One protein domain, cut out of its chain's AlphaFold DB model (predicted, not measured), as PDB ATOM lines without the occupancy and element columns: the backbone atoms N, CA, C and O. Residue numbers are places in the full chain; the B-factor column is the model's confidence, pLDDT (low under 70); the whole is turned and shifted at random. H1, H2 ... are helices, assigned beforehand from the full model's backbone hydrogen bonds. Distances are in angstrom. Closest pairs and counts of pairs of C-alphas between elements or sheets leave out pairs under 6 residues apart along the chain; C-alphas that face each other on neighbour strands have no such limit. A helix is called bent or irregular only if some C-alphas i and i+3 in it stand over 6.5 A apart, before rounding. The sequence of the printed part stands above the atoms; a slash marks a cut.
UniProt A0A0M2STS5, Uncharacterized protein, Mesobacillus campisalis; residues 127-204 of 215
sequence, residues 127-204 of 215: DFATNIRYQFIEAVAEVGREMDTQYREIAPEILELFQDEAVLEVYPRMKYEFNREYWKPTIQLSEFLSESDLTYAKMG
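This is residues 127 to 204 of the 215 residues of an uncharacterized protein of Mesobacillus campisalis (UniProt A0A0M2STS5). One long helix, H1, kinks near its far end; short H2 turns the chain there, and an unnamed stretch, residues 171 to 188, folds back beside H1 towards two short helices, H3 and H4. Residues 127 to 139 and 188 to 204 stand free. The 78 printed residues, with four named helices and no named strand, are all helix in class and extended: radius of gyration of the C-alphas 20.2 A, spans 65 by 22 by 10 A.

H1, residues 127 to 162, begins at C-alpha 127 (26.508, 76.235, 21.055) and is 48.6 A long. It is irregular, with C-alphas 153 and 156 7.4 A apart, and has a kink of 54 degrees near residue 156. H2 is residues 165 to 170, H3 189 to 192, and H4 195 to 202, ending at C-alpha 202 (18.479, 69.447, 33.262).

H1 and H2 are close but not clearly touching, about perpendicular at 86 degrees; their closest C-alphas, Leu 161 and Val 167, are 7.3 A apart. H3 and H4 are apart from H1. Every O i to N i+4 pair is within hydrogen-bond range in H4, 29 of 32 in H1 and 1 of 2 in H2; H3 is too short for one.

The farthest C-alphas, Ala 166 and Met 203, are 65.1 A apart. The link from H2 to H3 is long. The printed part has no cut, and no printed residue is under 70 in pLDDT.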
ATOM      1  N   ASP A 127      26.343  76.242  22.516       86.31
ATOM      2  CA  ASP A 127      26.508  76.235  21.055       86.31
ATOM      3  C   ASP A 127      25.422  75.406  20.363       86.31
ATOM      4  O   ASP A 127      24.900  75.788  19.313       86.31
ATOM      5  N   PHE A 128      25.027  74.287  20.981       86.62
ATOM      6  CA  PHE A 128      23.918  73.472  20.496       86.62
ATOM      7  C   PHE A 128      22.601  74.250  20.518       86.62
ATOM      8  O   PHE A 128      21.931  74.345  19.490       86.62
ATOM      9  N   ALA A 129      22.263  74.862  21.652       87.88
ATOM     10  CA  ALA A 129      21.057  75.669  21.795       87.88
ATOM     11  C   ALA A 129      21.050  76.870  20.834       87.88
ATOM     12  O   ALA A 129      20.028  77.158  20.213       87.88
ATOM     13  N   THR A 130      22.198  77.527  20.654       89.94
ATOM     14  CA  THR A 130      22.350  78.669  19.738       89.94
ATOM     15  C   THR A 130      22.117  78.257  18.289       89.94
ATOM     16  O   THR A 130      21.414  78.954  17.560       89.94
ATOM     17  N   ASN A 131      22.640  77.101  17.877       88.56
ATOM     18  CA  ASN A 131      22.427  76.563  16.537       88.56
ATOM     19  C   ASN A 131      20.953  76.188  16.290       88.56
ATOM     20  O   ASN A 131      20.404  76.530  15.247       88.56
ATOM     21  N   ILE A 132      20.289  75.541  17.256       88.56
ATOM     22  CA  ILE A 132      18.851  75.229  17.152       88.56
ATOM     23  C   ILE A 132      18.018  76.513  17.074       88.56
ATOM     24  O   ILE A 132      17.131  76.618  16.228       88.56
ATOM     25  N   ARG A 133      18.335  77.520  17.899       89.69
ATOM     26  CA  ARG A 133      17.682  78.834  17.845       89.69
ATOM     27  C   ARG A 133      17.849  79.486  16.474       89.69
ATOM     28  O   ARG A 133      16.879  80.021  15.951       89.69
ATOM     29  N   TYR A 134      19.052  79.445  15.902       92.69
ATOM     30  CA  TYR A 134      19.307  79.988  14.568       92.69
ATOM     31  C   TYR A 134      18.445  79.290  13.508       92.69
ATOM     32  O   TYR A 134      17.708  79.969  12.803       92.69
ATOM     33  N   GLN A 135      18.458  77.953  13.464       90.81
ATOM     34  CA  GLN A 135      17.670  77.170  12.497       90.81
ATOM     35  C   GLN A 135      16.164  77.432  12.618       90.81
ATOM     36  O   GLN A 135      15.467  77.535  11.613       90.81
ATOM     37  N   PHE A 136      15.659  77.568  13.846       90.75
ATOM     38  CA  PHE A 136      14.258  77.898  14.083       90.75
ATOM     39  C   PHE A 136      13.891  79.274  13.512       90.75
ATOM     40  O   PHE A 136      12.924  79.395  12.765       90.75
ATOM     41  N   ILE A 137      14.679  80.307  13.826       92.88
ATOM     42  CA  ILE A 137      14.431  81.669  13.331       92.88
ATOM     43  C   ILE A 137      14.591  81.749  11.807       92.88
ATOM     44  O   ILE A 137      13.813  82.441  11.155       92.88
ATOM     45  N   GLU A 138      15.557  81.028  11.237       95.69
ATOM     46  CA  GLU A 138      15.773  80.937   9.790       95.69
ATOM     47  C   GLU A 138      14.538  80.368   9.072       95.69
ATOM     48  O   GLU A 138      14.023  81.011   8.158       95.69
ATOM     49  N   ALA A 139      13.985  79.249   9.554       93.38
ATOM     50  CA  ALA A 139      12.770  78.651   8.991       93.38
ATOM     51  C   ALA A 139      11.551  79.588   9.086       93.38
ATOM     52  O   ALA A 139      10.787  79.737   8.135       93.38
ATOM     53  N   VAL A 140      11.381  80.275  10.220       94.19
ATOM     54  CA  VAL A 140      10.308  81.270  10.395       94.19
ATOM     55  C   VAL A 140      10.463  82.429   9.407       94.19
ATOM     56  O   VAL A 140       9.479  82.882   8.821       94.19
ATOM     57  N   ALA A 141      11.694  82.903   9.197       96.44
ATOM     58  CA  ALA A 141      11.988  83.983   8.262       96.44
ATOM     59  C   ALA A 141      11.779  83.570   6.797       96.44
ATOM     60  O   ALA A 141      11.384  84.400   5.984       96.44
ATOM     61  N   GLU A 142      12.030  82.310   6.437       97.06
ATOM     62  CA  GLU A 142      11.710  81.766   5.111       97.06
ATOM     63  C   GLU A 142      10.209  81.801   4.830       97.06
ATOM     64  O   GLU A 142       9.799  82.402   3.839       97.06
ATOM     65  N   VAL A 143       9.386  81.268   5.740       96.56
ATOM     66  CA  VAL A 143       7.920  81.302   5.585       96.56
ATOM     67  C   VAL A 143       7.411  82.743   5.542       96.56
ATOM     68  O   VAL A 143       6.594  83.086   4.694       96.56
ATOM     69  N   GLY A 144       7.921  83.616   6.417       96.19
ATOM     70  CA  GLY A 144       7.536  85.028   6.427       96.19
ATOM     71  C   GLY A 144       7.886  85.766   5.133       96.19
ATOM     72  O   GLY A 144       7.097  86.587   4.673       96.19
ATOM     73  N   ARG A 145       9.040  85.464   4.520       96.94
ATOM     74  CA  ARG A 145       9.423  86.033   3.218       96.94
ATOM     75  C   ARG A 145       8.500  85.564   2.100       96.94
ATOM     76  O   ARG A 145       8.099  86.384   1.278       96.94
ATOM     77  N   GLU A 146       8.157  84.282   2.085       97.00
ATOM     78  CA  GLU A 146       7.245  83.720   1.088       97.00
ATOM     79  C   GLU A 146       5.840  84.335   1.209       97.00
ATOM     80  O   GLU A 146       5.289  84.811   0.221       97.00
ATOM     81  N   MET A 147       5.303  84.448   2.431       96.81
ATOM     82  CA  MET A 147       4.020  85.125   2.678       96.81
ATOM     83  C   MET A 147       4.040  86.598   2.249       96.81
ATOM     84  O   MET A 147       3.087  87.061   1.628       96.81
ATOM     85  N   ASP A 148       5.112  87.343   2.551       95.31
ATOM     86  CA  ASP A 148       5.246  88.748   2.130       95.31
ATOM     87  C   ASP A 148       5.339  88.877   0.606       95.31
ATOM     88  O   ASP A 148       4.803  89.828   0.040       95.31
ATOM     89  N   THR A 149       5.990  87.917  -0.055       96.69
ATOM     90  CA  THR A 149       6.094  87.871  -1.520       96.69
ATOM     91  C   THR A 149       4.710  87.697  -2.133       96.69
ATOM     92  O   THR A 149       4.268  88.568  -2.877       96.69
ATOM     93  N   GLN A 150       3.975  86.662  -1.721       96.06
ATOM     94  CA  GLN A 150       2.623  86.393  -2.220       96.06
ATOM     95  C   GLN A 150       1.631  87.515  -1.878       96.06
ATOM     96  O   GLN A 150       0.793  87.878  -2.699       96.06
ATOM     97  N   TYR A 151       1.743  88.128  -0.691       95.44
ATOM     98  CA  TYR A 151       0.932  89.295  -0.334       95.44
ATOM     99  C   TYR A 151       1.151  90.445  -1.322       95.44
ATOM    100  O   TYR A 151       0.186  91.033  -1.806       95.44
ATOM    101  N   ARG A 152       2.411  90.769  -1.642       94.94
ATOM    102  CA  ARG A 152       2.750  91.874  -2.552       94.94
ATOM    103  C   ARG A 152       2.305  91.636  -3.987       94.94
ATOM    104  O   ARG A 152       2.050  92.618  -4.675       94.94
ATOM    105  N   GLU A 153       2.224  90.383  -4.428       96.81
ATOM    106  CA  GLU A 153       1.754  90.038  -5.774       96.81
ATOM    107  C   GLU A 153       0.295  90.455  -5.987       96.81
ATOM    108  O   GLU A 153      -0.027  91.040  -7.014       96.81
ATOM    109  N   ILE A 154      -0.567  90.220  -4.995       95.44
ATOM    110  CA  ILE A 154      -2.010  90.499  -5.092       95.44
ATOM    111  C   ILE A 154      -2.412  91.853  -4.492       95.44
ATOM    112  O   ILE A 154      -3.505  92.354  -4.754       95.44
ATOM    113  N   ALA A 155      -1.556  92.447  -3.655       95.06
ATOM    114  CA  ALA A 155      -1.906  93.635  -2.886       95.06
ATOM    115  C   ALA A 155      -2.337  94.840  -3.732       95.06
ATOM    116  O   ALA A 155      -3.308  95.474  -3.326       95.06
ATOM    117  N   PRO A 156      -1.686  95.189  -4.859       95.88
ATOM    118  CA  PRO A 156      -2.106  96.337  -5.660       95.88
ATOM    119  C   PRO A 156      -3.560  96.225  -6.132       95.88
ATOM    120  O   PRO A 156      -4.336  97.147  -5.906       95.88
ATOM    121  N   GLU A 157      -3.938  95.074  -6.695       96.50
ATOM    122  CA  GLU A 157      -5.281  94.831  -7.239       96.50
ATOM    123  C   GLU A 157      -6.346  94.795  -6.133       96.50
ATOM    124  O   GLU A 157      -7.416  95.391  -6.257       96.50
ATOM    125  N   ILE A 158      -6.046  94.135  -5.010       93.75
ATOM    126  CA  ILE A 158      -6.976  94.066  -3.877       93.75
ATOM    127  C   ILE A 158      -7.140  95.438  -3.219       93.75
ATOM    128  O   ILE A 158      -8.258  95.817  -2.882       93.75
ATOM    129  N   LEU A 159      -6.051  96.190  -3.025       92.69
ATOM    130  CA  LEU A 159      -6.111  97.511  -2.397       92.69
ATOM    131  C   LEU A 159      -6.815  98.535  -3.283       92.69
ATOM    132  O   LEU A 159      -7.529  99.368  -2.737       92.69
ATOM    133  N   GLU A 160      -6.655  98.462  -4.606       94.06
ATOM    134  CA  GLU A 160      -7.422  99.281  -5.550       94.06
ATOM    135  C   GLU A 160      -8.928  99.061  -5.356       94.06
ATOM    136  O   GLU A 160      -9.663 100.015  -5.111       94.06
ATOM    137  N   LEU A 161      -9.375  97.801  -5.339       94.75
ATOM    138  CA  LEU A 161     -10.781  97.456  -5.117       94.75
ATOM    139  C   LEU A 161     -11.275  97.856  -3.717       94.75
ATOM    140  O   LEU A 161     -12.367  98.393  -3.560       94.75
ATOM    141  N   PHE A 162     -10.483  97.578  -2.681       93.94
ATOM    142  CA  PHE A 162     -10.885  97.767  -1.281       93.94
ATOM    143  C   PHE A 162     -10.834  99.240  -0.848       93.94
ATOM    144  O   PHE A 162     -11.288  99.576   0.249       93.94
ATOM    145  N   GLN A 163     -10.266 100.115  -1.680       90.88
ATOM    146  CA  GLN A 163     -10.214 101.562  -1.469       90.88
ATOM    147  C   GLN A 163     -11.108 102.344  -2.440       90.88
ATOM    148  O   GLN A 163     -11.172 103.567  -2.317       90.88
ATOM    149  N   ASP A 164     -11.813 101.668  -3.350       95.56
ATOM    150  CA  ASP A 164     -12.747 102.298  -4.282       95.56
ATOM    151  C   ASP A 164     -13.945 102.929  -3.551       95.56
ATOM    152  O   ASP A 164     -14.556 102.328  -2.661       95.56
ATOM    153  N   GLU A 165     -14.293 104.162  -3.924       94.19
ATOM    154  CA  GLU A 165     -15.330 104.943  -3.243       94.19
ATOM    155  C   GLU A 165     -16.727 104.322  -3.386       94.19
ATOM    156  O   GLU A 165     -17.480 104.295  -2.409       94.19
ATOM    157  N   ALA A 166     -17.065 103.771  -4.559       95.38
ATOM    158  CA  ALA A 166     -18.369 103.155  -4.803       95.38
ATOM    159  C   ALA A 166     -18.499 101.811  -4.072       95.38
ATOM    160  O   ALA A 166     -19.558 101.485  -3.529       95.38
ATOM    161  N   VAL A 167     -17.408 101.043  -3.995       93.44
ATOM    162  CA  VAL A 167     -17.359  99.816  -3.186       93.44
ATOM    163  C   VAL A 167     -17.522 100.139  -1.703       93.44
ATOM    164  O   VAL A 167     -18.290  99.468  -1.011       93.44
ATOM    165  N   LEU A 168     -16.850 101.180  -1.205       95.62
ATOM    166  CA  LEU A 168     -16.928 101.583   0.202       95.62
ATOM    167  C   LEU A 168     -18.273 102.208   0.589       95.62
ATOM    168  O   LEU A 168     -18.633 102.141   1.764       95.62
ATOM    169  N   GLU A 169     -19.037 102.755  -0.356       95.31
ATOM    170  CA  GLU A 169     -20.412 103.206  -0.108       95.31
ATOM    171  C   GLU A 169     -21.323 102.033   0.294       95.31
ATOM    172  O   GLU A 169     -22.130 102.145   1.219       95.31
ATOM    173  N   VAL A 170     -21.140 100.875  -0.348       96.19
ATOM    174  CA  VAL A 170     -21.908  99.651  -0.065       96.19
ATOM    175  C   VAL A 170     -21.281  98.837   1.075       96.19
ATOM    176  O   VAL A 170     -22.000  98.274   1.905       96.19
ATOM    177  N   TYR A 171     -19.945  98.802   1.163       94.81
ATOM    178  CA  TYR A 171     -19.179  98.010   2.134       94.81
ATOM    179  C   TYR A 171     -18.119  98.844   2.890       94.81
ATOM    180  O   TYR A 171     -16.916  98.621   2.731       94.81
ATOM    181  N   PRO A 172     -18.513  99.744   3.813       90.56
ATOM    182  CA  PRO A 172     -17.592 100.714   4.429       90.56
ATOM    183  C   PRO A 172     -16.421 100.124   5.229       90.56
ATOM    184  O   PRO A 172     -15.431 100.808   5.492       90.56
ATOM    185  N   ARG A 173     -16.529  98.867   5.678       91.44
ATOM    186  CA  ARG A 173     -15.493  98.199   6.486       91.44
ATOM    187  C   ARG A 173     -14.371  97.580   5.651       91.44
ATOM    188  O   ARG A 173     -13.293  97.364   6.201       91.44
ATOM    189  N   MET A 174     -14.595  97.377   4.351       90.44
ATOM    190  CA  MET A 174     -13.685  96.656   3.454       90.44
ATOM    191  C   MET A 174     -12.282  97.280   3.405       90.44
ATOM    192  O   MET A 174     -11.282  96.566   3.379       90.44
ATOM    193  N   LYS A 175     -12.193  98.608   3.564       86.19
ATOM    194  CA  LYS A 175     -10.938  99.370   3.673       86.19
ATOM    195  C   LYS A 175      -9.946  98.825   4.715       86.19
ATOM    196  O   LYS A 175      -8.745  99.047   4.584       86.19
ATOM    197  N   TYR A 176     -10.427  98.160   5.766       87.31
ATOM    198  CA  TYR A 176      -9.596  97.688   6.881       87.31
ATOM    199  C   TYR A 176      -9.313  96.182   6.847       87.31
ATOM    200  O   TYR A 176      -8.561  95.688   7.687       87.31
ATOM    201  N   GLU A 177      -9.914  95.445   5.912       86.81
ATOM    202  CA  GLU A 177      -9.892  93.978   5.914       86.81
ATOM    203  C   GLU A 177      -8.598  93.408   5.320       86.81
ATOM    204  O   GLU A 177      -8.117  92.364   5.760       86.81
ATOM    205  N   PHE A 178      -7.974  94.123   4.379       90.38
ATOM    206  CA  PHE A 178      -6.738  93.683   3.737       90.38
ATOM    207  C   PHE A 178      -5.499  94.366   4.335       90.38
ATOM    208  O   PHE A 178      -4.956  95.331   3.796       90.38
ATOM    209  N   ASN A 179      -5.038  93.856   5.480       85.94
ATOM    210  CA  ASN A 179      -3.889  94.396   6.211       85.94
ATOM    211  C   ASN A 179      -2.701  93.423   6.215       85.94
ATOM    212  O   ASN A 179      -2.842  92.264   6.606       85.94
ATOM    213  N   ARG A 180      -1.511  93.922   5.856       86.88
ATOM    214  CA  ARG A 180      -0.238  93.185   5.880       86.88
ATOM    215  C   ARG A 180       0.053  92.500   7.220       86.88
ATOM    216  O   ARG A 180       0.630  91.421   7.236       86.88
ATOM    217  N   GLU A 181      -0.357  93.094   8.342       86.12
ATOM    218  CA  GLU A 181      -0.096  92.558   9.686       86.12
ATOM    219  C   GLU A 181      -0.728  91.184   9.949       86.12
ATOM    220  O   GLU A 181      -0.277  90.474  10.851       86.12
ATOM    221  N   TYR A 182      -1.737  90.790   9.169       86.94
ATOM    222  CA  TYR A 182      -2.358  89.466   9.256       86.94
ATOM    223  C   TYR A 182      -1.610  88.392   8.455       86.94
ATOM    224  O   TYR A 182      -1.838  87.204   8.664       86.94
ATOM    225  N   TRP A 183      -0.679  88.788   7.585       89.31
ATOM    226  CA  TRP A 183       0.026  87.902   6.656       89.31
ATOM    227  C   TRP A 183       1.447  87.619   7.132       89.31
ATOM    228  O   TRP A 183       2.436  87.885   6.451       89.31
ATOM    229  N   LYS A 184       1.541  87.083   8.349       92.44
ATOM    230  CA  LYS A 184       2.798  86.666   8.973       92.44
ATOM    231  C   LYS A 184       2.636  85.314   9.672       92.44
ATOM    232  O   LYS A 184       1.527  84.990  10.098       92.44
ATOM    233  N   PRO A 185       3.718  84.536   9.833       92.38
ATOM    234  CA  PRO A 185       3.655  83.269  10.549       92.38
ATOM    235  C   PRO A 185       3.198  83.461  12.000       92.38
ATOM    236  O   PRO A 185       3.702  84.332  12.713       92.38
ATOM    237  N   THR A 186       2.281  82.609  12.454       89.81
ATOM    238  CA  THR A 186       1.836  82.566  13.853       89.81
ATOM    239  C   THR A 186       2.708  81.602  14.649       89.81
ATOM    240  O   THR A 186       2.901  80.458  14.241       89.81
ATOM    241  N   ILE A 187       3.217  82.044  15.804       86.25
ATOM    242  CA  ILE A 187       4.050  81.230  16.701       86.25
ATOM    243  C   ILE A 187       3.618  81.467  18.145       86.25
ATOM    244  O   ILE A 187       3.583  82.607  18.607       86.25
ATOM    245  N   GLN A 188       3.358  80.385  18.879       84.75
ATOM    246  CA  GLN A 188       3.131  80.430  20.322       84.75
ATOM    247  C   GLN A 188       4.424  80.079  21.063       84.75
ATOM    248  O   GLN A 188       4.758  78.913  21.255       84.75
ATOM    249  N   LEU A 189       5.179  81.097  21.486       77.88
ATOM    250  CA  LEU A 189       6.473  80.892  22.155       77.88
ATOM    251  C   LEU A 189       6.356  80.113  23.475       77.88
ATOM    252  O   LEU A 189       7.285  79.397  23.840       77.88
ATOM    253  N   SER A 190       5.218  80.215  24.165       77.00
ATOM    254  CA  SER A 190       4.935  79.463  25.394       77.00
ATOM    255  C   SER A 190       4.867  77.951  25.178       77.00
ATOM    256  O   SER A 190       5.159  77.203  26.103       77.00
ATOM    257  N   GLU A 191       4.507  77.500  23.975       76.25
ATOM    258  CA  GLU A 191       4.483  76.076  23.617       76.25
ATOM    259  C   GLU A 191       5.859  75.569  23.156       76.25
ATOM    260  O   GLU A 191       6.094  74.365  23.103       76.25
ATOM    261  N   PHE A 192       6.779  76.479  22.819       77.56
ATOM    262  CA  PHE A 192       8.086  76.133  22.266       77.56
ATOM    263  C   PHE A 192       9.102  75.726  23.342       77.56
ATOM    264  O   PHE A 192       9.800  74.725  23.184       77.56
ATOM    265  N   LEU A 193       9.221  76.505  24.424       80.75
ATOM    266  CA  LEU A 193      10.122  76.196  25.538       80.75
ATOM    267  C   LEU A 193       9.743  77.001  26.785       80.75
ATOM    268  O   LEU A 193       9.797  78.231  26.764       80.75
ATOM    269  N   SER A 194       9.450  76.318  27.893       85.44
ATOM    270  CA  SER A 194       9.286  76.956  29.204       85.44
ATOM    271  C   SER A 194      10.523  76.784  30.096       85.44
ATOM    272  O   SER A 194      11.326  75.860  29.930       85.44
ATOM    273  N   GLU A 195      10.672  77.663  31.092       85.19
ATOM    274  CA  GLU A 195      11.720  77.525  32.112       85.19
ATOM    275  C   GLU A 195      11.564  76.224  32.917       85.19
ATOM    276  O   GLU A 195      12.560  75.568  33.246       85.19
ATOM    277  N   SER A 196      10.320  75.809  33.175       86.38
ATOM    278  CA  SER A 196      10.010  74.525  33.801       86.38
ATOM    279  C   SER A 196      10.511  73.351  32.966       86.38
ATOM    280  O   SER A 196      11.222  72.505  33.505       86.38
ATOM    281  N   ASP A 197      10.236  73.324  31.658       87.69
ATOM    282  CA  ASP A 197      10.683  72.232  30.783       87.69
ATOM    283  C   ASP A 197      12.209  72.131  30.765       87.69
ATOM    284  O   ASP A 197      12.772  71.041  30.880       87.69
ATOM    285  N   LEU A 198      12.898  73.275  30.699       87.88
ATOM    286  CA  LEU A 198      14.356  73.307  30.737       87.88
ATOM    287  C   LEU A 198      14.908  72.838  32.094       87.88
ATOM    288  O   LEU A 198      15.950  72.178  32.146       87.88
ATOM    289  N   THR A 199      14.228  73.168  33.191       90.00
ATOM    290  CA  THR A 199      14.609  72.738  34.543       90.00
ATOM    291  C   THR A 199      14.469  71.228  34.701       90.00
ATOM    292  O   THR A 199      15.433  70.570  35.098       90.00
ATOM    293  N   TYR A 200      13.326  70.654  34.313       90.62
ATOM    294  CA  TYR A 200      13.119  69.205  34.343       90.62
ATOM    295  C   TYR A 200      14.079  68.468  33.401       90.62
ATOM    296  O   TYR A 200      14.663  67.456  33.796       90.62
ATOM    297  N   ALA A 201      14.352  69.015  32.212       91.50
ATOM    298  CA  ALA A 201      15.312  68.438  31.270       91.50
ATOM    299  C   ALA A 201      16.736  68.387  31.842       91.50
ATOM    300  O   ALA A 201      17.419  67.371  31.707       91.50
ATOM    301  N   LYS A 202      17.182  69.435  32.552       90.44
ATOM    302  CA  LYS A 202      18.479  69.447  33.262       90.44
ATOM    303  C   LYS A 202      18.555  68.399  34.377       90.44
ATOM    304  O   LYS A 202      19.653  67.958  34.712       90.44
ATOM    305  N   MET A 203      17.412  67.997  34.928       91.25
ATOM    306  CA  MET A 203      17.284  66.906  35.901       91.25
ATOM    307  C   MET A 203      17.092  65.529  35.242       91.25
ATOM    308  O   MET A 203      16.988  64.527  35.945       91.25
ATOM    309  N   GLY A 204      17.072  65.454  33.907       91.19
ATOM    310  CA  GLY A 204      16.959  64.205  33.150       91.19
ATOM    311  C   GLY A 204      15.525  63.763  32.842       91.19
ATOM    312  O   GLY A 204      15.326  62.610  32.470       91.19
TER     313      GLY A 204